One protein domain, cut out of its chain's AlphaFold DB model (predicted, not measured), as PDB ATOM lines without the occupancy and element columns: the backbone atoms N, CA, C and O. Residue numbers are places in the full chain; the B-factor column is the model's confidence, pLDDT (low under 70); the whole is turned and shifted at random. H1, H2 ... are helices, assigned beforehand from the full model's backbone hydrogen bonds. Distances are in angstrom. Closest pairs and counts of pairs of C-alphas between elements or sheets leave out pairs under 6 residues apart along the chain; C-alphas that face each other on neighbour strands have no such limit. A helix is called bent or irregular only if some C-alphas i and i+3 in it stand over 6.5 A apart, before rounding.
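What this domain is: This is residues 226 to 381 of the 458 residues of an uncharacterized protein of Flavobacteriales bacterium (UniProt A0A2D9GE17). This is a long, slender bundle of helices running up and down, in which H2, H5 and H6 pack on the long helix H3, with H5 and H6 also packed on each other as a hairpin and H6 apart from H2. The short helix H1 packs on residues 267 to 278 of H2 at one end of the bundle, and the little helix H4 sits near the other end, beside the last turns of H3. The printed part has 156 residues, with six named helices, H1 to H6 in chain order, and no named strand; the class is all helix. The whole is elongated, spanning 59 by 33 by 20 A, and only just compact, close to loose, with a radius of gyration of the C-alphas of 17.7 A.

How they stand to each other: Start at the hub, H3, residues 287 to 321, which touches four other helices. H2, residues 250 to 282, touches it as a hairpin, opposite ways at a shallow tilt of 18 degrees; look at the closest C-alphas, Val 254 and Glu 311, 5.8 A apart. H2 has a kink of 60 degrees near residue 257 and is irregular, with C-alphas 255 and 258 lying 7.7 A apart. H5, residues 333 to 346, touches residues 293 to 308 of H3, closest at the C-alphas of Tyr 335 and Val 304, 6.1 A. H6, residues 353 to 381, forms a hairpin with H5, closest at the C-alphas of Leu 361 and Leu 339, 5.7 A. With its residues 353 to 360 H6 also touches H3, running the same way at a shallow tilt of 25 degrees; the closest C-alphas are Ile 353 and Asp 294, 5.7 A. H4, residues 324 to 329, touches residues 315 to 319 of H3, closest at the C-alphas of Ile 327 and Leu 315, 6.3 A. H1, residues 226 to 238, makes a hairpin with residues 267 to 278 of H2 at a shallow tilt of 3 degrees, closest at the C-alphas of Ile 232 and Thr 271, 6.1 A; H1 and H6 are apart. In H1, H3, H4, H5 and H6 every O i to N i+4 pair is within hydrogen-bond range; in H2, 24 of 29 are.

Where its parts are: Find C-alpha 287 at (54.388, 144.687, 4.563); from there H3 runs 50.0 A to C-alpha 321 at (54.538, 111.356, 41.791). H2 measures 41.6 A, H5 20.1 A and H1 18.0 A. H6 runs 42.4 A and ends at C-alpha 381, (37.119, 107.030, 41.817).

The domain as a whole: Look to the C-alphas of Lys 226 and Ser 381 for the two farthest apart, 61.0 A. The printed part has no cut. The link from H1 to H2, 11 residues, is long. Mean pLDDT of the printed part is 86.2; residues 240 to 251 and residue 381 are under 70.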
ATOM      1  N   LYS A 226      53.425 156.773  10.340       88.31
ATOM      2  CA  LYS A 226      54.591 156.844  11.228       88.31
ATOM      3  C   LYS A 226      54.199 157.006  12.700       88.31
ATOM      4  O   LYS A 226      54.667 156.244  13.536       88.31
ATOM      5  N   SER A 227      53.289 157.929  13.017       85.75
ATOM      6  CA  SER A 227      52.826 158.132  14.397       85.75
ATOM      7  C   SER A 227      52.117 156.903  14.976       85.75
ATOM      8  O   SER A 227      52.257 156.621  16.167       85.75
ATOM      9  N   ILE A 228      51.345 156.183  14.157       87.19
ATOM     10  CA  ILE A 228      50.690 154.935  14.560       87.19
ATOM     11  C   ILE A 228      51.734 153.837  14.795       87.19
ATOM     12  O   ILE A 228      51.655 153.147  15.812       87.19
ATOM     13  N   LEU A 229      52.719 153.701  13.899       89.25
ATOM     14  CA  LEU A 229      53.827 152.754  14.048       89.25
ATOM     15  C   LEU A 229      54.591 153.019  15.355       89.25
ATOM     16  O   LEU A 229      54.772 152.097  16.144       89.25
ATOM     17  N   ASP A 230      54.954 154.272  15.633       88.69
ATOM     18  CA  ASP A 230      55.674 154.659  16.854       88.69
ATOM     19  C   ASP A 230      54.854 154.364  18.126       88.69
ATOM     20  O   ASP A 230      55.385 153.839  19.109       88.69
ATOM     21  N   SER A 231      53.542 154.639  18.105       89.00
ATOM     22  CA  SER A 231      52.612 154.303  19.198       89.00
ATOM     23  C   SER A 231      52.568 152.794  19.463       89.00
ATOM     24  O   SER A 231      52.705 152.354  20.608       89.00
ATOM     25  N   ILE A 232      52.408 151.989  18.408       90.00
ATOM     26  CA  ILE A 232      52.361 150.527  18.513       90.00
ATOM     27  C   ILE A 232      53.703 149.988  19.012       90.00
ATOM     28  O   ILE A 232      53.716 149.232  19.980       90.00
ATOM     29  N   ASN A 233      54.821 150.424  18.431       89.44
ATOM     30  CA  ASN A 233      56.162 150.006  18.839       89.44
ATOM     31  C   ASN A 233      56.448 150.365  20.300       89.44
ATOM     32  O   ASN A 233      57.015 149.562  21.032       89.44
ATOM     33  N   THR A 234      55.990 151.527  20.770       89.25
ATOM     34  CA  THR A 234      56.110 151.908  22.185       89.25
ATOM     35  C   THR A 234      55.320 150.957  23.088       89.25
ATOM     36  O   THR A 234      55.843 150.508  24.107       89.25
ATOM     37  N   LYS A 235      54.086 150.591  22.711       88.62
ATOM     38  CA  LYS A 235      53.265 149.617  23.459       88.62
ATOM     39  C   LYS A 235      53.910 148.232  23.471       88.62
ATOM     40  O   LYS A 235      53.978 147.604  24.524       88.62
ATOM     41  N   ILE A 236      54.429 147.792  22.329       85.62
ATOM     42  CA  ILE A 236      55.163 146.534  22.182       85.62
ATOM     43  C   ILE A 236      56.425 146.525  23.055       85.62
ATOM     44  O   ILE A 236      56.644 145.567  23.785       85.62
ATOM     45  N   ASN A 237      57.227 147.590  23.030       82.38
ATOM     46  CA  ASN A 237      58.461 147.685  23.815       82.38
ATOM     47  C   ASN A 237      58.183 147.828  25.315       82.38
ATOM     48  O   ASN A 237      58.941 147.322  26.135       82.38
ATOM     49  N   SER A 238      57.077 148.477  25.691       77.62
ATOM     50  CA  SER A 238      56.613 148.502  27.083       77.62
ATOM     51  C   SER A 238      56.127 147.131  27.563       77.62
ATOM     52  O   SER A 238      56.090 146.865  28.766       77.62
ATOM     53  N   PHE A 239      55.754 146.255  26.626       74.50
ATOM     54  CA  PHE A 239      55.417 144.871  26.895       74.50
ATOM     55  C   PHE A 239      56.701 144.044  26.969       74.50
ATOM     56  O   PHE A 239      57.092 143.339  26.040       74.50
ATOM     57  N   ASP A 240      57.367 144.147  28.113       64.62
ATOM     58  CA  ASP A 240      58.598 143.424  28.365       64.62
ATOM     59  C   ASP A 240      58.346 142.212  29.269       64.62
ATOM     60  O   ASP A 240      58.232 142.314  30.494       64.62
ATOM     61  N   LEU A 241      58.241 141.036  28.648       59.81
ATOM     62  CA  LEU A 241      58.177 139.757  29.363       59.81
ATOM     63  C   LEU A 241      59.469 139.464  30.135       59.81
ATOM     64  O   LEU A 241      59.433 138.681  31.085       59.81
ATOM     65  N   PHE A 242      60.596 140.051  29.714       51.06
ATOM     66  CA  PHE A 242      61.936 139.673  30.152       51.06
ATOM     67  C   PHE A 242      62.509 140.608  31.223       51.06
ATOM     68  O   PHE A 242      63.263 140.143  32.074       51.06
ATOM     69  N   ASN A 243      62.099 141.881  31.257       50.97
ATOM     70  CA  ASN A 243      62.501 142.821  32.317       50.97
ATOM     71  C   ASN A 243      61.589 142.818  33.553       50.97
ATOM     72  O   ASN A 243      61.886 143.458  34.563       50.97
ATOM     73  N   ALA A 244      60.492 142.069  33.519       52.28
ATOM     74  CA  ALA A 244      59.696 141.832  34.706       52.28
ATOM     75  C   ALA A 244      60.365 140.742  35.583       52.28
ATOM     76  O   ALA A 244      60.875 139.758  35.050       52.28
ATOM     77  N   PRO A 245      60.349 140.840  36.927       51.31
ATOM     78  CA  PRO A 245      61.059 139.933  37.852       51.31
ATOM     79  C   PRO A 245      60.611 138.449  37.819       51.31
ATOM     80  O   PRO A 245      61.003 137.663  38.683       51.31
ATOM     81  N   PHE A 246      59.794 138.051  36.840       53.22
ATOM     82  CA  PHE A 246      59.099 136.770  36.728       53.22
ATOM     83  C   PHE A 246      59.917 135.652  36.058       53.22
ATOM     84  O   PHE A 246      59.548 134.485  36.197       53.22
ATOM     85  N   VAL A 247      61.044 135.963  35.406       53.91
ATOM     86  CA  VAL A 247      61.914 134.978  34.720       53.91
ATOM     87  C   VAL A 247      63.137 134.602  35.573       53.91
ATOM     88  O   VAL A 247      64.242 134.433  35.073       53.91
ATOM     89  N   LYS A 248      62.978 134.486  36.899       56.38
ATOM     90  CA  LYS A 248      64.068 133.993  37.765       56.38
ATOM     91  C   LYS A 248      64.070 132.466  37.904       56.38
ATOM     92  O   LYS A 248      65.138 131.892  38.075       56.38
ATOM     93  N   ASN A 249      62.910 131.794  37.833       64.19
ATOM     94  CA  ASN A 249      62.813 130.326  37.846       64.19
ATOM     95  C   ASN A 249      61.475 129.794  37.268       64.19
ATOM     96  O   ASN A 249      60.546 130.546  36.990       64.19
ATOM     97  N   ASN A 250      61.353 128.470  37.101       64.38
ATOM     98  CA  ASN A 250      60.150 127.831  36.537       64.38
ATOM     99  C   ASN A 250      58.880 128.046  37.389       64.38
ATOM    100  O   ASN A 250      57.782 128.137  36.844       64.38
ATOM    101  N   SER A 251      59.014 128.133  38.717       65.69
ATOM    102  CA  SER A 251      57.870 128.262  39.631       65.69
ATOM    103  C   SER A 251      57.233 129.654  39.599       65.69
ATOM    104  O   SER A 251      56.010 129.768  39.690       65.69
ATOM    105  N   THR A 252      58.036 130.706  39.387       70.12
ATOM    106  CA  THR A 252      57.548 132.088  39.280       70.12
ATOM    107  C   THR A 252      56.740 132.319  38.007       70.12
ATOM    108  O   THR A 252      55.796 133.105  38.023       70.12
ATOM    109  N   ILE A 253      57.051 131.606  36.920       73.81
ATOM    110  CA  ILE A 253      56.293 131.678  35.661       73.81
ATOM    111  C   ILE A 253      54.886 131.098  35.852       73.81
ATOM    112  O   ILE A 253      53.897 131.737  35.496       73.81
ATOM    113  N   VAL A 254      54.783 129.915  36.471       75.06
ATOM    114  CA  VAL A 254      53.494 129.240  36.696       75.06
ATOM    115  C   VAL A 254      52.607 130.041  37.654       75.06
ATOM    116  O   VAL A 254      51.424 130.233  37.372       75.06
ATOM    117  N   SER A 255      53.164 130.579  38.745       76.69
ATOM    118  CA  SER A 255      52.399 131.410  39.687       76.69
ATOM    119  C   SER A 255      51.965 132.756  39.090       76.69
ATOM    120  O   SER A 255      50.913 133.283  39.453       76.69
ATOM    121  N   SER A 256      52.717 133.286  38.121       80.25
ATOM    122  CA  SER A 256      52.432 134.575  37.471       80.25
ATOM    123  C   SER A 256      51.543 134.469  36.230       80.25
ATOM    124  O   SER A 256      51.181 135.497  35.657       80.25
ATOM    125  N   LYS A 257      51.130 133.258  35.833       85.25
ATOM    126  CA  LYS A 257      50.282 132.978  34.660       85.25
ATOM    127  C   LYS A 257      49.129 133.961  34.476       85.25
ATOM    128  O   LYS A 257      48.928 134.486  33.385       85.25
ATOM    129  N   SER A 258      48.349 134.202  35.532       84.56
ATOM    130  CA  SER A 258      47.182 135.093  35.460       84.56
ATOM    131  C   SER A 258      47.586 136.526  35.092       84.56
ATOM    132  O   SER A 258      46.948 137.150  34.243       84.56
ATOM    133  N   SER A 259      48.689 137.014  35.668       84.56
ATOM    134  CA  SER A 259      49.252 138.332  35.363       84.56
ATOM    135  C   SER A 259      49.749 138.404  33.918       84.56
ATOM    136  O   SER A 259      49.387 139.334  33.198       84.56
ATOM    137  N   ILE A 260      50.481 137.383  33.459       84.25
ATOM    138  CA  ILE A 260      50.998 137.303  32.083       84.25
ATOM    139  C   ILE A 260      49.840 137.329  31.080       84.25
ATOM    140  O   ILE A 260      49.808 138.165  30.180       84.25
ATOM    141  N   ILE A 261      48.825 136.481  31.273       86.94
ATOM    142  CA  ILE A 261      47.641 136.441  30.402       86.94
ATOM    143  C   ILE A 261      46.887 137.776  30.418       86.94
ATOM    144  O   ILE A 261      46.416 138.232  29.375       86.94
ATOM    145  N   LYS A 262      46.782 138.434  31.578       88.12
ATOM    146  CA  LYS A 262      46.159 139.758  31.685       88.12
ATOM    147  C   LYS A 262      46.927 140.807  30.875       88.12
ATOM    148  O   LYS A 262      46.298 141.582  30.159       88.12
ATOM    149  N   GLN A 263      48.255 140.824  30.959       86.12
ATOM    150  CA  GLN A 263      49.087 141.758  30.197       86.12
ATOM    151  C   GLN A 263      49.034 141.482  28.688       86.12
ATOM    152  O   GLN A 263      48.948 142.424  27.907       86.12
ATOM    153  N   LEU A 264      48.985 140.213  28.271       89.00
ATOM    154  CA  LEU A 264      48.799 139.831  26.867       89.00
ATOM    155  C   LEU A 264      47.488 140.366  26.289       89.00
ATOM    156  O   LEU A 264      47.472 141.004  25.237       89.00
ATOM    157  N   LYS A 265      46.381 140.149  27.009       90.00
ATOM    158  CA  LYS A 265      45.071 140.684  26.616       90.00
ATOM    159  C   LYS A 265      45.087 142.212  26.563       90.00
ATOM    160  O   LYS A 265      44.496 142.789  25.652       90.00
ATOM    161  N   LYS A 266      45.795 142.856  27.498       90.62
ATOM    162  CA  LYS A 266      45.989 144.309  27.518       90.62
ATOM    163  C   LYS A 266      46.710 144.791  26.253       90.62
ATOM    164  O   LYS A 266      46.134 145.617  25.550       90.62
ATOM    165  N   LEU A 267      47.866 144.217  25.902       90.19
ATOM    166  CA  LEU A 267      48.623 144.562  24.687       90.19
ATOM    167  C   LEU A 267      47.748 144.483  23.427       90.19
ATOM    168  O   LEU A 267      47.690 145.433  22.646       90.19
ATOM    169  N   VAL A 268      47.027 143.372  23.246       92.00
ATOM    170  CA  VAL A 268      46.132 143.186  22.091       92.00
ATOM    171  C   VAL A 268      45.014 144.231  22.092       92.00
ATOM    172  O   VAL A 268      44.719 144.828  21.058       92.00
ATOM    173  N   SER A 269      44.400 144.502  23.246       92.00
ATOM    174  CA  SER A 269      43.317 145.487  23.341       92.00
ATOM    175  C   SER A 269      43.778 146.920  23.048       92.00
ATOM    176  O   SER A 269      43.086 147.647  22.335       92.00
ATOM    177  N   GLU A 270      44.961 147.309  23.528       90.69
ATOM    178  CA  GLU A 270      45.508 148.662  23.384       90.69
ATOM    179  C   GLU A 270      46.049 148.937  21.977       90.69
ATOM    180  O   GLU A 270      46.092 150.091  21.547       90.69
ATOM    181  N   THR A 271      46.448 147.897  21.243       92.75
ATOM    182  CA  THR A 271      46.928 148.005  19.854       92.75
ATOM    183  C   THR A 271      45.808 147.860  18.822       92.75
ATOM    184  O   THR A 271      45.938 148.364  17.708       92.75
ATOM    185  N   LYS A 272      44.664 147.257  19.178       92.00
ATOM    186  CA  LYS A 272      43.556 146.956  18.251       92.00
ATOM    187  C   LYS A 272      43.041 148.165  17.463       92.00
ATOM    188  O   LYS A 272      42.841 148.069  16.255       92.00
ATOM    189  N   SER A 273      42.798 149.293  18.135       90.69
ATOM    190  CA  SER A 273      42.304 150.514  17.474       90.69
ATOM    191  C   SER A 273      43.316 151.046  16.455       90.69
ATOM    192  O   SER A 273      42.949 151.385  15.332       90.69
ATOM    193  N   ASP A 274      44.590 151.082  16.837       89.81
ATOM    194  CA  ASP A 274      45.677 151.603  16.011       89.81
ATOM    195  C   ASP A 274      45.937 150.697  14.797       89.81
ATOM    196  O   ASP A 274      46.039 151.186  13.674       89.81
ATOM    197  N   LEU A 275      45.908 149.373  14.986       90.69
ATOM    198  CA  LEU A 275      45.987 148.393  13.898       90.69
ATOM    199  C   LEU A 275      44.819 148.515  12.912       90.69
ATOM    200  O   LEU A 275      45.029 148.421  11.707       90.69
ATOM    201  N   ASN A 276      43.594 148.750  13.392       90.19
ATOM    202  CA  ASN A 276      42.438 148.944  12.514       90.19
ATOM    203  C   ASN A 276      42.566 150.218  11.667       90.19
ATOM    204  O   ASN A 276      42.223 150.198  10.485       90.19
ATOM    205  N   LYS A 277      43.085 151.308  12.247       87.50
ATOM    206  CA  LYS A 277      43.387 152.538  11.499       87.50
ATOM    207  C   LYS A 277      44.469 152.286  10.449       87.50
ATOM    208  O   LYS A 277      44.275 152.633   9.288       87.50
ATOM    209  N   LEU A 278      45.559 151.623  10.836       89.25
ATOM    210  CA  LEU A 278      46.664 151.292   9.937       89.25
ATOM    211  C   LEU A 278      46.204 150.403   8.773       89.25
ATOM    212  O   LEU A 278      46.535 150.675   7.623       89.25
ATOM    213  N   LYS A 279      45.366 149.399   9.062       90.25
ATOM    214  CA  LYS A 279      44.718 148.536   8.066       90.25
ATOM    215  C   LYS A 279      43.875 149.332   7.071       90.25
ATOM    216  O   LYS A 279      43.879 149.000   5.890       90.25
ATOM    217  N   GLY A 280      43.145 150.346   7.537       86.44
ATOM    218  CA  GLY A 280      42.330 151.208   6.677       86.44
ATOM    219  C   GLY A 280      43.157 152.069   5.718       86.44
ATOM    220  O   GLY A 280      42.722 152.284   4.594       86.44
ATOM    221  N   ILE A 281      44.343 152.521   6.145       83.00
ATOM    222  CA  ILE A 281      45.224 153.395   5.352       83.00
ATOM    223  C   ILE A 281      46.103 152.583   4.392       83.00
ATOM    224  O   ILE A 281      46.167 152.878   3.204       83.00
ATOM    225  N   LEU A 282      46.789 151.555   4.898       86.19
ATOM    226  CA  LEU A 282      47.792 150.802   4.137       86.19
ATOM    227  C   LEU A 282      47.223 149.575   3.412       86.19
ATOM    228  O   LEU A 282      47.835 149.073   2.469       86.19
ATOM    229  N   GLY A 283      46.075 149.067   3.863       86.19
ATOM    230  CA  GLY A 283      45.514 147.795   3.418       86.19
ATOM    231  C   GLY A 283      46.095 146.576   4.146       86.19
ATOM    232  O   GLY A 283      47.143 146.622   4.788       86.19
ATOM    233  N   VAL A 284      45.394 145.443   4.031       86.75
ATOM    234  CA  VAL A 284      45.707 144.187   4.749       86.75
ATOM    235  C   VAL A 284      46.968 143.465   4.275       86.75
ATOM    236  O   VAL A 284      47.500 142.653   5.020       86.75
ATOM    237  N   ASN A 285      47.424 143.741   3.053       85.38
ATOM    238  CA  ASN A 285      48.569 143.065   2.434       85.38
ATOM    239  C   ASN A 285      49.855 143.902   2.500       85.38
ATOM    240  O   ASN A 285      50.868 143.525   1.915       85.38
ATOM    241  N   ASN A 286      49.816 145.064   3.155       90.44
ATOM    242  CA  ASN A 286      50.984 145.923   3.273       90.44
ATOM    243  C   ASN A 286      52.019 145.302   4.221       90.44
ATOM    244  O   ASN A 286      51.685 144.916   5.338       90.44
ATOM    245  N   PHE A 287      53.285 145.276   3.800       87.44
ATOM    246  CA  PHE A 287      54.388 144.687   4.563       87.44
ATOM    247  C   PHE A 287      54.545 145.277   5.974       87.44
ATOM    248  O   PHE A 287      54.741 144.530   6.924       87.44
ATOM    249  N   GLN A 288      54.404 146.596   6.145       86.06
ATOM    250  CA  GLN A 288      54.515 147.232   7.465       86.06
ATOM    251  C   GLN A 288      53.371 146.814   8.394       86.06
ATOM    252  O   GLN A 288      53.593 146.561   9.576       86.06
ATOM    253  N   PHE A 289      52.151 146.714   7.855       91.00
ATOM    254  CA  PHE A 289      50.996 146.235   8.611       91.00
ATOM    255  C   PHE A 289      51.164 144.762   9.008       91.00
ATOM    256  O   PHE A 289      51.012 144.424  10.182       91.00
ATOM    257  N   THR A 290      51.518 143.900   8.051       90.94
ATOM    258  CA  THR A 290      51.717 142.466   8.293       90.94
ATOM    259  C   THR A 290      52.832 142.213   9.305       90.94
ATOM    260  O   THR A 290      52.613 141.456  10.245       90.94
ATOM    261  N   ASN A 291      53.971 142.905   9.197       90.88
ATOM    262  CA  ASN A 291      55.076 142.754  10.146       90.88
ATOM    263  C   ASN A 291      54.677 143.109  11.578       90.88
ATOM    264  O   ASN A 291      55.073 142.409  12.502       90.88
ATOM    265  N   LEU A 292      53.880 144.163  11.784       90.62
ATOM    266  CA  LEU A 292      53.398 144.517  13.124       90.62
ATOM    267  C   LEU A 292      52.442 143.470  13.695       90.62
ATOM    268  O   LEU A 292      52.488 143.170  14.888       90.62
ATOM    269  N   ILE A 293      51.568 142.915  12.852       92.62
ATOM    270  CA  ILE A 293      50.708 141.793  13.236       92.62
ATOM    271  C   ILE A 293      51.582 140.605  13.650       92.62
ATOM    272  O   ILE A 293      51.377 140.061  14.738       92.62
ATOM    273  N   ASP A 294      52.587 140.253  12.848       91.94
ATOM    274  CA  ASP A 294      53.530 139.185  13.175       91.94
ATOM    275  C   ASP A 294      54.275 139.473  14.485       91.94
ATOM    276  O   ASP A 294      54.336 138.600  15.348       91.94
ATOM    277  N   GLU A 295      54.746 140.697  14.719       90.56
ATOM    278  CA  GLU A 295      55.447 141.077  15.951       90.56
ATOM    279  C   GLU A 295      54.579 140.937  17.210       90.56
ATOM    280  O   GLU A 295      55.031 140.418  18.239       90.56
ATOM    281  N   ILE A 296      53.336 141.423  17.150       92.06
ATOM    282  CA  ILE A 296      52.402 141.399  18.282       92.06
ATOM    283  C   ILE A 296      52.014 139.957  18.586       92.06
ATOM    284  O   ILE A 296      52.128 139.500  19.726       92.06
ATOM    285  N   TYR A 297      51.569 139.219  17.571       93.56
ATOM    286  CA  TYR A 297      51.054 137.872  17.779       93.56
ATOM    287  C   TYR A 297      52.162 136.835  17.994       93.56
ATOM    288  O   TYR A 297      51.912 135.848  18.686       93.56
ATOM    289  N   SER A 298      53.397 137.086  17.548       91.50
ATOM    290  CA  SER A 298      54.564 136.277  17.935       91.50
ATOM    291  C   SER A 298      54.863 136.405  19.422       91.50
ATOM    292  O   SER A 298      55.081 135.392  20.089       91.50
ATOM    293  N   ARG A 299      54.787 137.619  19.985       88.06
ATOM    294  CA  ARG A 299      54.919 137.822  21.438       88.06
ATOM    295  C   ARG A 299      53.791 137.148  22.206       88.06
ATOM    296  O   ARG A 299      54.053 136.500  23.221       88.06
ATOM    297  N   VAL A 300      52.555 137.244  21.712       91.12
ATOM    298  CA  VAL A 300      51.407 136.555  22.321       91.12
ATOM    299  C   VAL A 300      51.611 135.046  22.326       91.12
ATOM    300  O   VAL A 300      51.543 134.421  23.386       91.12
ATOM    301  N   ASN A 301      51.918 134.466  21.167       91.38
ATOM    302  CA  ASN A 301      52.151 133.038  21.019       91.38
ATOM    303  C   ASN A 301      53.321 132.566  21.896       91.38
ATOM    304  O   ASN A 301      53.145 131.664  22.712       91.38
ATOM    305  N   GLY A 302      54.483 133.219  21.803       88.38
ATOM    306  CA  GLY A 302      55.674 132.863  22.577       88.38
ATOM    307  C   GLY A 302      55.434 132.884  24.089       88.38
ATOM    308  O   GLY A 302      55.820 131.950  24.789       88.38
ATOM    309  N   SER A 303      54.710 133.888  24.591       86.62
ATOM    310  CA  SER A 303      54.357 133.990  26.016       86.62
ATOM    311  C   SER A 303      53.459 132.855  26.486       86.62
ATOM    312  O   SER A 303      53.663 132.296  27.567       86.62
ATOM    313  N   VAL A 304      52.443 132.524  25.682       90.06
ATOM    314  CA  VAL A 304      51.508 131.443  25.995       90.06
ATOM    315  C   VAL A 304      52.241 130.108  26.008       90.06
ATOM    316  O   VAL A 304      52.089 129.359  26.970       90.06
ATOM    317  N   ILE A 305      53.069 129.837  24.997       90.00
ATOM    318  CA  ILE A 305      53.841 128.594  24.906       90.00
ATOM    319  C   ILE A 305      54.843 128.469  26.045       90.00
ATOM    320  O   ILE A 305      54.944 127.403  26.650       90.00
ATOM    321  N   MET A 306      55.523 129.555  26.408       86.44
ATOM    322  CA  MET A 306      56.411 129.562  27.566       86.44
ATOM    323  C   MET A 306      55.662 129.165  28.845       86.44
ATOM    324  O   MET A 306      56.109 128.267  29.556       86.44
ATOM    325  N   CYS A 307      54.512 129.786  29.128       86.88
ATOM    326  CA  CYS A 307      53.724 129.465  30.322       86.88
ATOM    327  C   CYS A 307      53.183 128.029  30.285       86.88
ATOM    328  O   CYS A 307      53.273 127.307  31.279       86.88
ATOM    329  N   TYR A 308      52.662 127.610  29.131       90.19
ATOM    330  CA  TYR A 308      52.132 126.270  28.914       90.19
ATOM    331  C   TYR A 308      53.194 125.199  29.160       90.19
ATOM    332  O   TYR A 308      52.950 124.295  29.953       90.19
ATOM    333  N   ASN A 309      54.382 125.330  28.562       88.69
ATOM    334  CA  ASN A 309      55.458 124.349  28.711       88.69
ATOM    335  C   ASN A 309      55.855 124.179  30.185       88.69
ATOM    336  O   ASN A 309      55.972 123.055  30.666       88.69
ATOM    337  N   LYS A 310      55.969 125.278  30.943       86.81
ATOM    338  CA  LYS A 310      56.322 125.216  32.374       86.81
ATOM    339  C   LYS A 310      55.224 124.605  33.241       86.81
ATOM    340  O   LYS A 310      55.517 123.857  34.175       86.81
ATOM    341  N   GLU A 311      53.961 124.902  32.953       87.94
ATOM    342  CA  GLU A 311      52.834 124.294  33.667       87.94
ATOM    343  C   GLU A 311      52.672 122.810  33.297       87.94
ATOM    344  O   GLU A 311      52.328 121.997  34.156       87.94
ATOM    345  N   MET A 312      52.997 122.437  32.057       88.62
ATOM    346  CA  MET A 312      53.018 121.052  31.591       88.62
ATOM    347  C   MET A 312      54.134 120.243  32.264       88.62
ATOM    348  O   MET A 312      53.879 119.132  32.719       88.62
ATOM    349  N   ASP A 313      55.334 120.809  32.430       87.19
ATOM    350  CA  ASP A 313      56.417 120.184  33.207       87.19
ATOM    351  C   ASP A 313      55.976 119.898  34.653       87.19
ATOM    352  O   ASP A 313      56.193 118.807  35.188       87.19
ATOM    353  N   SER A 314      55.303 120.868  35.284       86.06
ATOM    354  CA  SER A 314      54.753 120.715  36.636       86.06
ATOM    355  C   SER A 314      53.684 119.618  36.702       86.06
ATOM    356  O   SER A 314      53.713 118.784  37.612       86.06
ATOM    357  N   LEU A 315      52.782 119.569  35.715       87.94
ATOM    358  CA  LEU A 315      51.756 118.534  35.607       87.94
ATOM    359  C   LEU A 315      52.374 117.143  35.408       87.94
ATOM    360  O   LEU A 315      51.984 116.202  36.093       87.94
ATOM    361  N   ASN A 316      53.368 117.016  34.530       87.25
ATOM    362  CA  ASN A 316      54.068 115.759  34.270       87.25
ATOM    363  C   ASN A 316      54.749 115.220  35.532       87.25
ATOM    364  O   ASN A 316      54.658 114.028  35.829       87.25
ATOM    365  N   ASN A 317      55.387 116.092  36.313       87.44
ATOM    366  CA  ASN A 317      55.982 115.701  37.590       87.44
ATOM    367  C   ASN A 317      54.918 115.271  38.609       87.44
ATOM    368  O   ASN A 317      55.090 114.258  39.286       87.44
ATOM    369  N   ALA A 318      53.789 115.982  38.679       86.75
ATOM    370  CA  ALA A 318      52.673 115.600  39.541       86.75
ATOM    371  C   ALA A 318      52.062 114.245  39.152       86.75
ATOM    372  O   ALA A 318      51.705 113.468  40.036       86.75
ATOM    373  N   LEU A 319      51.973 113.933  37.855       86.50
ATOM    374  CA  LEU A 319      51.500 112.638  37.363       86.50
ATOM    375  C   LEU A 319      52.445 111.502  37.763       86.50
ATOM    376  O   LEU A 319      51.980 110.489  38.280       86.50
ATOM    377  N   LYS A 320      53.762 111.694  37.599       87.81
ATOM    378  CA  LYS A 320      54.785 110.714  38.006       87.81
ATOM    379  C   LYS A 320      54.754 110.425  39.508       87.81
ATOM    380  O   LYS A 320      54.907 109.279  39.911       87.81
ATOM    381  N   LEU A 321      54.547 111.457  40.327       87.75
ATOM    382  CA  LEU A 321      54.538 111.356  41.791       87.75
ATOM    383  C   LEU A 321      53.148 111.042  42.381       87.75
ATOM    384  O   LEU A 321      53.022 110.846  43.587       87.75
ATOM    385  N   GLY A 322      52.096 110.997  41.556       85.31
ATOM    386  CA  GLY A 322      50.727 110.711  41.998       85.31
ATOM    387  C   GLY A 322      50.033 111.854  42.758       85.31
ATOM    388  O   GLY A 322      49.079 111.612  43.502       85.31
ATOM    389  N   TYR A 323      50.465 113.106  42.582       86.31
ATOM    390  CA  TYR A 323      49.902 114.277  43.265       86.31
ATOM    391  C   TYR A 323      48.564 114.723  42.657       86.31
ATOM    392  O   TYR A 323      48.488 115.604  41.798       86.31
ATOM    393  N   LYS A 324      47.472 114.122  43.149       82.31
ATOM    394  CA  LYS A 324      46.096 114.385  42.686       82.31
ATOM    395  C   LYS A 324      45.665 115.853  42.798       82.31
ATOM    396  O   LYS A 324      44.956 116.328  41.915       82.31
ATOM    397  N   SER A 325      46.092 116.573  43.840       81.75
ATOM    398  CA  SER A 325      45.736 117.985  44.059       81.75
ATOM    399  C   SER A 325      46.186 118.870  42.893       81.75
ATOM    400  O   SER A 325      45.350 119.541  42.286       81.75
ATOM    401  N   THR A 326      47.461 118.780  42.507       81.25
ATOM    402  CA  THR A 326      48.040 119.515  41.374       81.25
ATOM    403  C   THR A 326      47.314 119.194  40.070       81.25
ATOM    404  O   THR A 326      46.919 120.106  39.347       81.25
ATOM    405  N   ILE A 327      47.039 117.908  39.807       84.06
ATOM    406  CA  ILE A 327      46.286 117.480  38.618       84.06
ATOM    407  C   ILE A 327      44.914 118.157  38.591       84.06
ATOM    408  O   ILE A 327      44.523 118.707  37.565       84.06
ATOM    409  N   THR A 328      44.185 118.165  39.713       84.19
ATOM    410  CA  THR A 328      42.848 118.773  39.782       84.19
ATOM    411  C   THR A 328      42.854 120.297  39.639       84.19
ATOM    412  O   THR A 328      41.915 120.829  39.037       84.19
ATOM    413  N   SER A 329      43.899 120.994  40.099       85.06
ATOM    414  CA  SER A 329      44.012 122.457  40.009       85.06
ATOM    415  C   SER A 329      44.489 122.975  38.645       85.06
ATOM    416  O   SER A 329      44.051 124.046  38.229       85.06
ATOM    417  N   THR A 330      45.335 122.233  37.920       88.88
ATOM    418  CA  THR A 330      45.914 122.680  36.633       88.88
ATOM    419  C   THR A 330      44.842 122.919  35.572       88.88
ATOM    420  O   THR A 330      43.951 122.095  35.400       88.88
ATOM    421  N   SER A 331      44.900 124.018  34.819       89.81
ATOM    422  CA  SER A 331      43.887 124.319  33.793       89.81
ATOM    423  C   SER A 331      44.497 125.008  32.585       89.81
ATOM    424  O   SER A 331      45.019 126.112  32.707       89.81
ATOM    425  N   PHE A 332      44.363 124.422  31.397       93.38
ATOM    426  CA  PHE A 332      44.894 125.012  30.164       93.38
ATOM    427  C   PHE A 332      43.882 125.878  29.408       93.38
ATOM    428  O   PHE A 332      44.231 126.491  28.401       93.38
ATOM    429  N   LYS A 333      42.649 126.008  29.920       93.31
ATOM    430  CA  LYS A 333      41.571 126.777  29.280       93.31
ATOM    431  C   LYS A 333      41.990 128.200  28.901       93.31
ATOM    432  O   LYS A 333      41.748 128.626  27.782       93.31
ATOM    433  N   SER A 334      42.681 128.907  29.791       92.62
ATOM    434  CA  SER A 334      43.093 130.289  29.534       92.62
ATOM    435  C   SER A 334      44.082 130.430  28.369       92.62
ATOM    436  O   SER A 334      44.090 131.465  27.713       92.62
ATOM    437  N   TYR A 335      44.912 129.411  28.109       93.69
ATOM    438  CA  TYR A 335      45.816 129.391  26.953       93.69
ATOM    439  C   TYR A 335      45.047 129.137  25.660       93.69
ATOM    440  O   TYR A 335      45.284 129.822  24.669       93.69
ATOM    441  N   VAL A 336      44.090 128.201  25.698       94.81
ATOM    442  CA  VAL A 336      43.182 127.927  24.577       94.81
ATOM    443  C   VAL A 336      42.412 129.189  24.200       94.81
ATOM    444  O   VAL A 336      42.394 129.541  23.028       94.81
ATOM    445  N   ASP A 337      41.839 129.896  25.177       94.69
ATOM    446  CA  ASP A 337      41.063 131.115  24.931       94.69
ATOM    447  C   ASP A 337      41.925 132.196  24.245       94.69
ATOM    448  O   ASP A 337      41.530 132.744  23.221       94.69
ATOM    449  N   VAL A 338      43.142 132.458  24.749       94.12
ATOM    450  CA  VAL A 338      44.051 133.466  24.163       94.12
ATOM    451  C   VAL A 338      44.499 133.089  22.749       94.12
ATOM    452  O   VAL A 338      44.512 133.943  21.865       94.12
ATOM    453  N   LEU A 339      44.865 131.825  22.513       95.25
ATOM    454  CA  LEU A 339      45.290 131.373  21.184       95.25
ATOM    455  C   LEU A 339      44.125 131.313  20.193       95.25
ATOM    456  O   LEU A 339      44.321 131.566  19.006       95.25
ATOM    457  N   GLN A 340      42.910 131.020  20.660       96.56
ATOM    458  CA  GLN A 340      41.705 131.076  19.838       96.56
ATOM    459  C   GLN A 340      41.401 132.516  19.413       96.56
ATOM    460  O   GLN A 340      41.162 132.755  18.229       96.56
ATOM    461  N   ASP A 341      41.468 133.471  20.345       94.56
ATOM    462  CA  ASP A 341      41.304 134.898  20.049       94.56
ATOM    463  C   ASP A 341      42.369 135.387  19.055       94.56
ATOM    464  O   ASP A 341      42.045 136.076  18.085       94.56
ATOM    465  N   ALA A 342      43.629 134.979  19.247       94.19
ATOM    466  CA  ALA A 342      44.727 135.300  18.340       94.19
ATOM    467  C   ALA A 342      44.508 134.719  16.933       94.19
ATOM    468  O   ALA A 342      44.602 135.448  15.950       94.19
ATOM    469  N   SER A 343      44.142 133.436  16.837       95.56
ATOM    470  CA  SER A 343      43.827 132.755  15.573       95.56
ATOM    471  C   SER A 343      42.702 133.457  14.809       95.56
ATOM    472  O   SER A 343      42.813 133.710  13.608       95.56
ATOM    473  N   ASN A 344      41.643 133.861  15.518       94.44
ATOM    474  CA  ASN A 344      40.532 134.603  14.929       94.44
ATOM    475  C   ASN A 344      40.994 135.962  14.383       94.44
ATOM    476  O   ASN A 344      40.600 136.350  13.282       94.44
ATOM    477  N   ALA A 345      41.853 136.669  15.118       91.56
ATOM    478  CA  ALA A 345      42.334 137.990  14.733       91.56
ATOM    479  C   ALA A 345      43.243 137.977  13.490       91.56
ATOM    480  O   ALA A 345      43.188 138.914  12.693       91.56
ATOM    481  N   VAL A 346      44.029 136.913  13.291       93.12
ATOM    482  CA  VAL A 346      44.907 136.747  12.114       93.12
ATOM    483  C   VAL A 346      44.264 135.941  10.977       93.12
ATOM    484  O   VAL A 346      44.865 135.746   9.923       93.12
ATOM    485  N   SER A 347      43.023 135.473  11.149       91.00
ATOM    486  CA  SER A 347      42.348 134.559  10.213       91.00
ATOM    487  C   SER A 347      42.264 135.091   8.777       91.00
ATOM    488  O   SER A 347      42.485 134.331   7.831       91.00
ATOM    489  N   SER A 348      42.022 136.392   8.603       87.44
ATOM    490  CA  SER A 348      41.915 137.055   7.296       87.44
ATOM    491  C   SER A 348      43.204 137.761   6.855       87.44
ATOM    492  O   SER A 348      43.159 138.571   5.932       87.44
ATOM    493  N   ILE A 349      44.317 137.555   7.562       89.75
ATOM    494  CA  ILE A 349      45.594 138.237   7.319       89.75
ATOM    495  C   ILE A 349      46.603 137.187   6.843       89.75
ATOM    496  O   ILE A 349      46.604 136.047   7.322       89.75
ATOM    497  N   ASN A 350      47.421 137.547   5.855       88.06
ATOM    498  CA  ASN A 350      48.530 136.716   5.399       88.06
ATOM    499  C   ASN A 350      49.795 137.107   6.170       88.06
ATOM    500  O   ASN A 350      50.487 138.034   5.763       88.06
ATOM    501  N   CYS A 351      50.038 136.453   7.303       87.94
ATOM    502  CA  CYS A 351      51.151 136.738   8.207       87.94
ATOM    503  C   CYS A 351      51.851 135.427   8.606       87.94
ATOM    504  O   CYS A 351      51.206 134.368   8.631       87.94
ATOM    505  N   SER A 352      53.158 135.469   8.877       91.00
ATOM    506  CA  SER A 352      53.969 134.259   9.084       91.00
ATOM    507  C   SER A 352      53.571 133.494  10.351       91.00
ATOM    508  O   SER A 352      53.530 132.262  10.349       91.00
ATOM    509  N   ILE A 353      53.161 134.198  11.415       91.88
ATOM    510  CA  ILE A 353      52.853 133.583  12.716       91.88
ATOM    511  C   ILE A 353      51.557 132.753  12.727       91.88
ATOM    512  O   ILE A 353      51.308 131.965  13.647       91.88
ATOM    513  N   LYS A 354      50.703 132.911  11.709       93.19
ATOM    514  CA  LYS A 354      49.359 132.322  11.658       93.19
ATOM    515  C   LYS A 354      49.362 130.798  11.767       93.19
ATOM    516  O   LYS A 354      48.595 130.246  12.556       93.19
ATOM    517  N   SER A 355      50.201 130.119  10.985       92.50
ATOM    518  CA  SER A 355      50.288 128.651  10.983       92.50
ATOM    519  C   SER A 355      50.724 128.123  12.351       92.50
ATOM    520  O   SER A 355      50.102 127.203  12.886       92.50
ATOM    521  N   THR A 356      51.716 128.771  12.962       93.69
ATOM    522  CA  THR A 356      52.230 128.449  14.297       93.69
ATOM    523  C   THR A 356      51.152 128.574  15.373       93.69
ATOM    524  O   THR A 356      51.009 127.679  16.203       93.69
ATOM    525  N   ILE A 357      50.346 129.642  15.353       94.56
ATOM    526  CA  ILE A 357      49.242 129.827  16.314       94.56
ATOM    527  C   ILE A 357      48.193 128.727  16.164       94.56
ATOM    528  O   ILE A 357      47.734 128.180  17.167       94.56
ATOM    529  N   ILE A 358      47.813 128.400  14.925       94.75
ATOM    530  CA  ILE A 358      46.811 127.365  14.643       94.75
ATOM    531  C   ILE A 358      47.286 126.006  15.161       94.75
ATOM    532  O   ILE A 358      46.519 125.302  15.822       94.75
ATOM    533  N   GLU A 359      48.547 125.655  14.913       94.38
ATOM    534  CA  GLU A 359      49.095 124.373  15.347       94.38
ATOM    535  C   GLU A 359      49.221 124.292  16.874       94.38
ATOM    536  O   GLU A 359      48.762 123.331  17.494       94.38
ATOM    537  N   ASN A 360      49.728 125.346  17.510       94.00
ATOM    538  CA  ASN A 360      49.813 125.429  18.966       94.00
ATOM    539  C   ASN A 360      48.437 125.345  19.641       94.00
ATOM    540  O   ASN A 360      48.260 124.618  20.622       94.00
ATOM    541  N   LEU A 361      47.440 126.047  19.095       96.25
ATOM    542  CA  LEU A 361      46.056 125.970  19.559       96.25
ATOM    543  C   LEU A 361      45.519 124.539  19.456       96.25
ATOM    544  O   LEU A 361      44.900 124.052  20.404       96.25
ATOM    545  N   ARG A 362      45.764 123.859  18.330       96.31
ATOM    546  CA  ARG A 362      45.332 122.473  18.096       96.31
ATOM    547  C   ARG A 362      45.902 121.529  19.154       96.31
ATOM    548  O   ARG A 362      45.141 120.776  19.766       96.31
ATOM    549  N   VAL A 363      47.210 121.602  19.398       94.19
ATOM    550  CA  VAL A 363      47.913 120.758  20.378       94.19
ATOM    551  C   VAL A 363      47.396 121.009  21.794       94.19
ATOM    552  O   VAL A 363      46.954 120.077  22.465       94.19
ATOM    553  N   ILE A 364      47.368 122.268  22.242       93.62
ATOM    554  CA  ILE A 364      46.961 122.608  23.614       93.62
ATOM    555  C   ILE A 364      45.485 122.270  23.853       93.62
ATOM    556  O   ILE A 364      45.120 121.797  24.931       93.62
ATOM    557  N   LYS A 365      44.618 122.457  22.850       95.00
ATOM    558  CA  LYS A 365      43.195 122.102  22.944       95.00
ATOM    559  C   LYS A 365      42.993 120.598  23.124       95.00
ATOM    560  O   LYS A 365      42.154 120.209  23.938       95.00
ATOM    561  N   LYS A 366      43.778 119.770  22.422       94.06
ATOM    562  CA  LYS A 366      43.775 118.310  22.591       94.06
ATOM    563  C   LYS A 366      44.189 117.921  24.013       94.06
ATOM    564  O   LYS A 366      43.415 117.265  24.705       94.06
ATOM    565  N   VAL A 367      45.339 118.412  24.481       92.69
ATOM    566  CA  VAL A 367      45.861 118.120  25.832       92.69
ATOM    567  C   VAL A 367      44.895 118.586  26.926       92.69
ATOM    568  O   VAL A 367      44.681 117.899  27.923       92.69
ATOM    569  N   ASN A 368      44.246 119.739  26.745       93.12
ATOM    570  CA  ASN A 368      43.226 120.212  27.676       93.12
ATOM    571  C   ASN A 368      42.011 119.266  27.745       93.12
ATOM    572  O   ASN A 368      41.450 119.087  28.824       93.12
ATOM    573  N   GLY A 369      41.609 118.654  26.626       92.31
ATOM    574  CA  GLY A 369      40.555 117.634  26.594       92.31
ATOM    575  C   GLY A 369      40.926 116.392  27.405       92.31
ATOM    576  O   GLY A 369      40.175 115.995  28.296       92.31
ATOM    577  N   GLU A 370      42.126 115.858  27.175       92.19
ATOM    578  CA  GLU A 370      42.665 114.693  27.895       92.19
ATOM    579  C   GLU A 370      42.770 114.957  29.408       92.19
ATOM    580  O   GLU A 370      42.352 114.139  30.231       92.19
ATOM    581  N   LEU A 371      43.243 116.146  29.806       90.88
ATOM    582  CA  LEU A 371      43.302 116.547  31.214       90.88
ATOM    583  C   LEU A 371      41.907 116.608  31.860       90.88
ATOM    584  O   LEU A 371      41.744 116.236  33.025       90.88
ATOM    585  N   LEU A 372      40.886 117.077  31.137       91.88
ATOM    586  CA  LEU A 372      39.513 117.120  31.648       91.88
ATOM    587  C   LEU A 372      38.936 115.715  31.857       91.88
ATOM    588  O   LEU A 372      38.257 115.491  32.860       91.88
ATOM    589  N   GLU A 373      39.222 114.772  30.961       91.25
ATOM    590  CA  GLU A 373      38.838 113.365  31.122       91.25
ATOM    591  C   GLU A 373      39.540 112.723  32.320       91.25
ATOM    592  O   GLU A 373      38.880 112.136  33.181       91.25
ATOM    593  N   LEU A 374      40.851 112.936  32.460       88.75
ATOM    594  CA  LEU A 374      41.613 112.459  33.614       88.75
ATOM    595  C   LEU A 374      41.022 112.975  34.934       88.75
ATOM    596  O   LEU A 374      40.825 112.212  35.882       88.75
ATOM    597  N   LYS A 375      40.676 114.265  34.997       88.88
ATOM    598  CA  LYS A 375      40.026 114.860  36.174       88.88
ATOM    599  C   LYS A 375      38.674 114.225  36.489       88.88
ATOM    600  O   LYS A 375      38.352 114.065  37.666       88.88
ATOM    601  N   ARG A 376      37.872 113.878  35.474       88.50
ATOM    602  CA  ARG A 376      36.590 113.178  35.669       88.50
ATOM    603  C   ARG A 376      36.813 111.790  36.270       88.50
ATOM    604  O   ARG A 376      36.133 111.453  37.235       88.50
ATOM    605  N   ASN A 377      37.812 111.055  35.786       86.88
ATOM    606  CA  ASN A 377      38.163 109.721  36.291       86.88
ATOM    607  C   ASN A 377      38.691 109.753  37.740       86.88
ATOM    608  O   ASN A 377      38.391 108.879  38.558       86.88
ATOM    609  N   ILE A 378      39.441 110.797  38.106       83.94
ATOM    610  CA  ILE A 378      39.879 111.003  39.496       83.94
ATOM    611  C   ILE A 378      38.679 111.291  40.414       83.94
ATOM    612  O   ILE A 378      38.631 110.774  41.526       83.94
ATOM    613  N   LYS A 379      37.695 112.075  39.956       81.56
ATOM    614  CA  LYS A 379      36.483 112.379  40.737       81.56
ATOM    615  C   LYS A 379      35.563 111.171  40.900       81.56
ATOM    616  O   LYS A 379      35.046 110.956  41.992       81.56
ATOM    617  N   SER A 380      35.364 110.373  39.850       75.50
ATOM    618  CA  SER A 380      34.521 109.174  39.930       75.50
ATOM    619  C   SER A 380      35.115 108.121  40.869       75.50
ATOM    620  O   SER A 380      34.376 107.512  41.634       75.50
ATOM    621  N   SER A 381      36.442 107.965  40.901       63.00
ATOM    622  CA  SER A 381      37.119 107.030  41.817       63.00
ATOM    623  C   SER A 381      37.084 107.441  43.298       63.00
ATOM    624  O   SER A 381      37.209 106.573  44.156       63.00
TER     625      SER A 381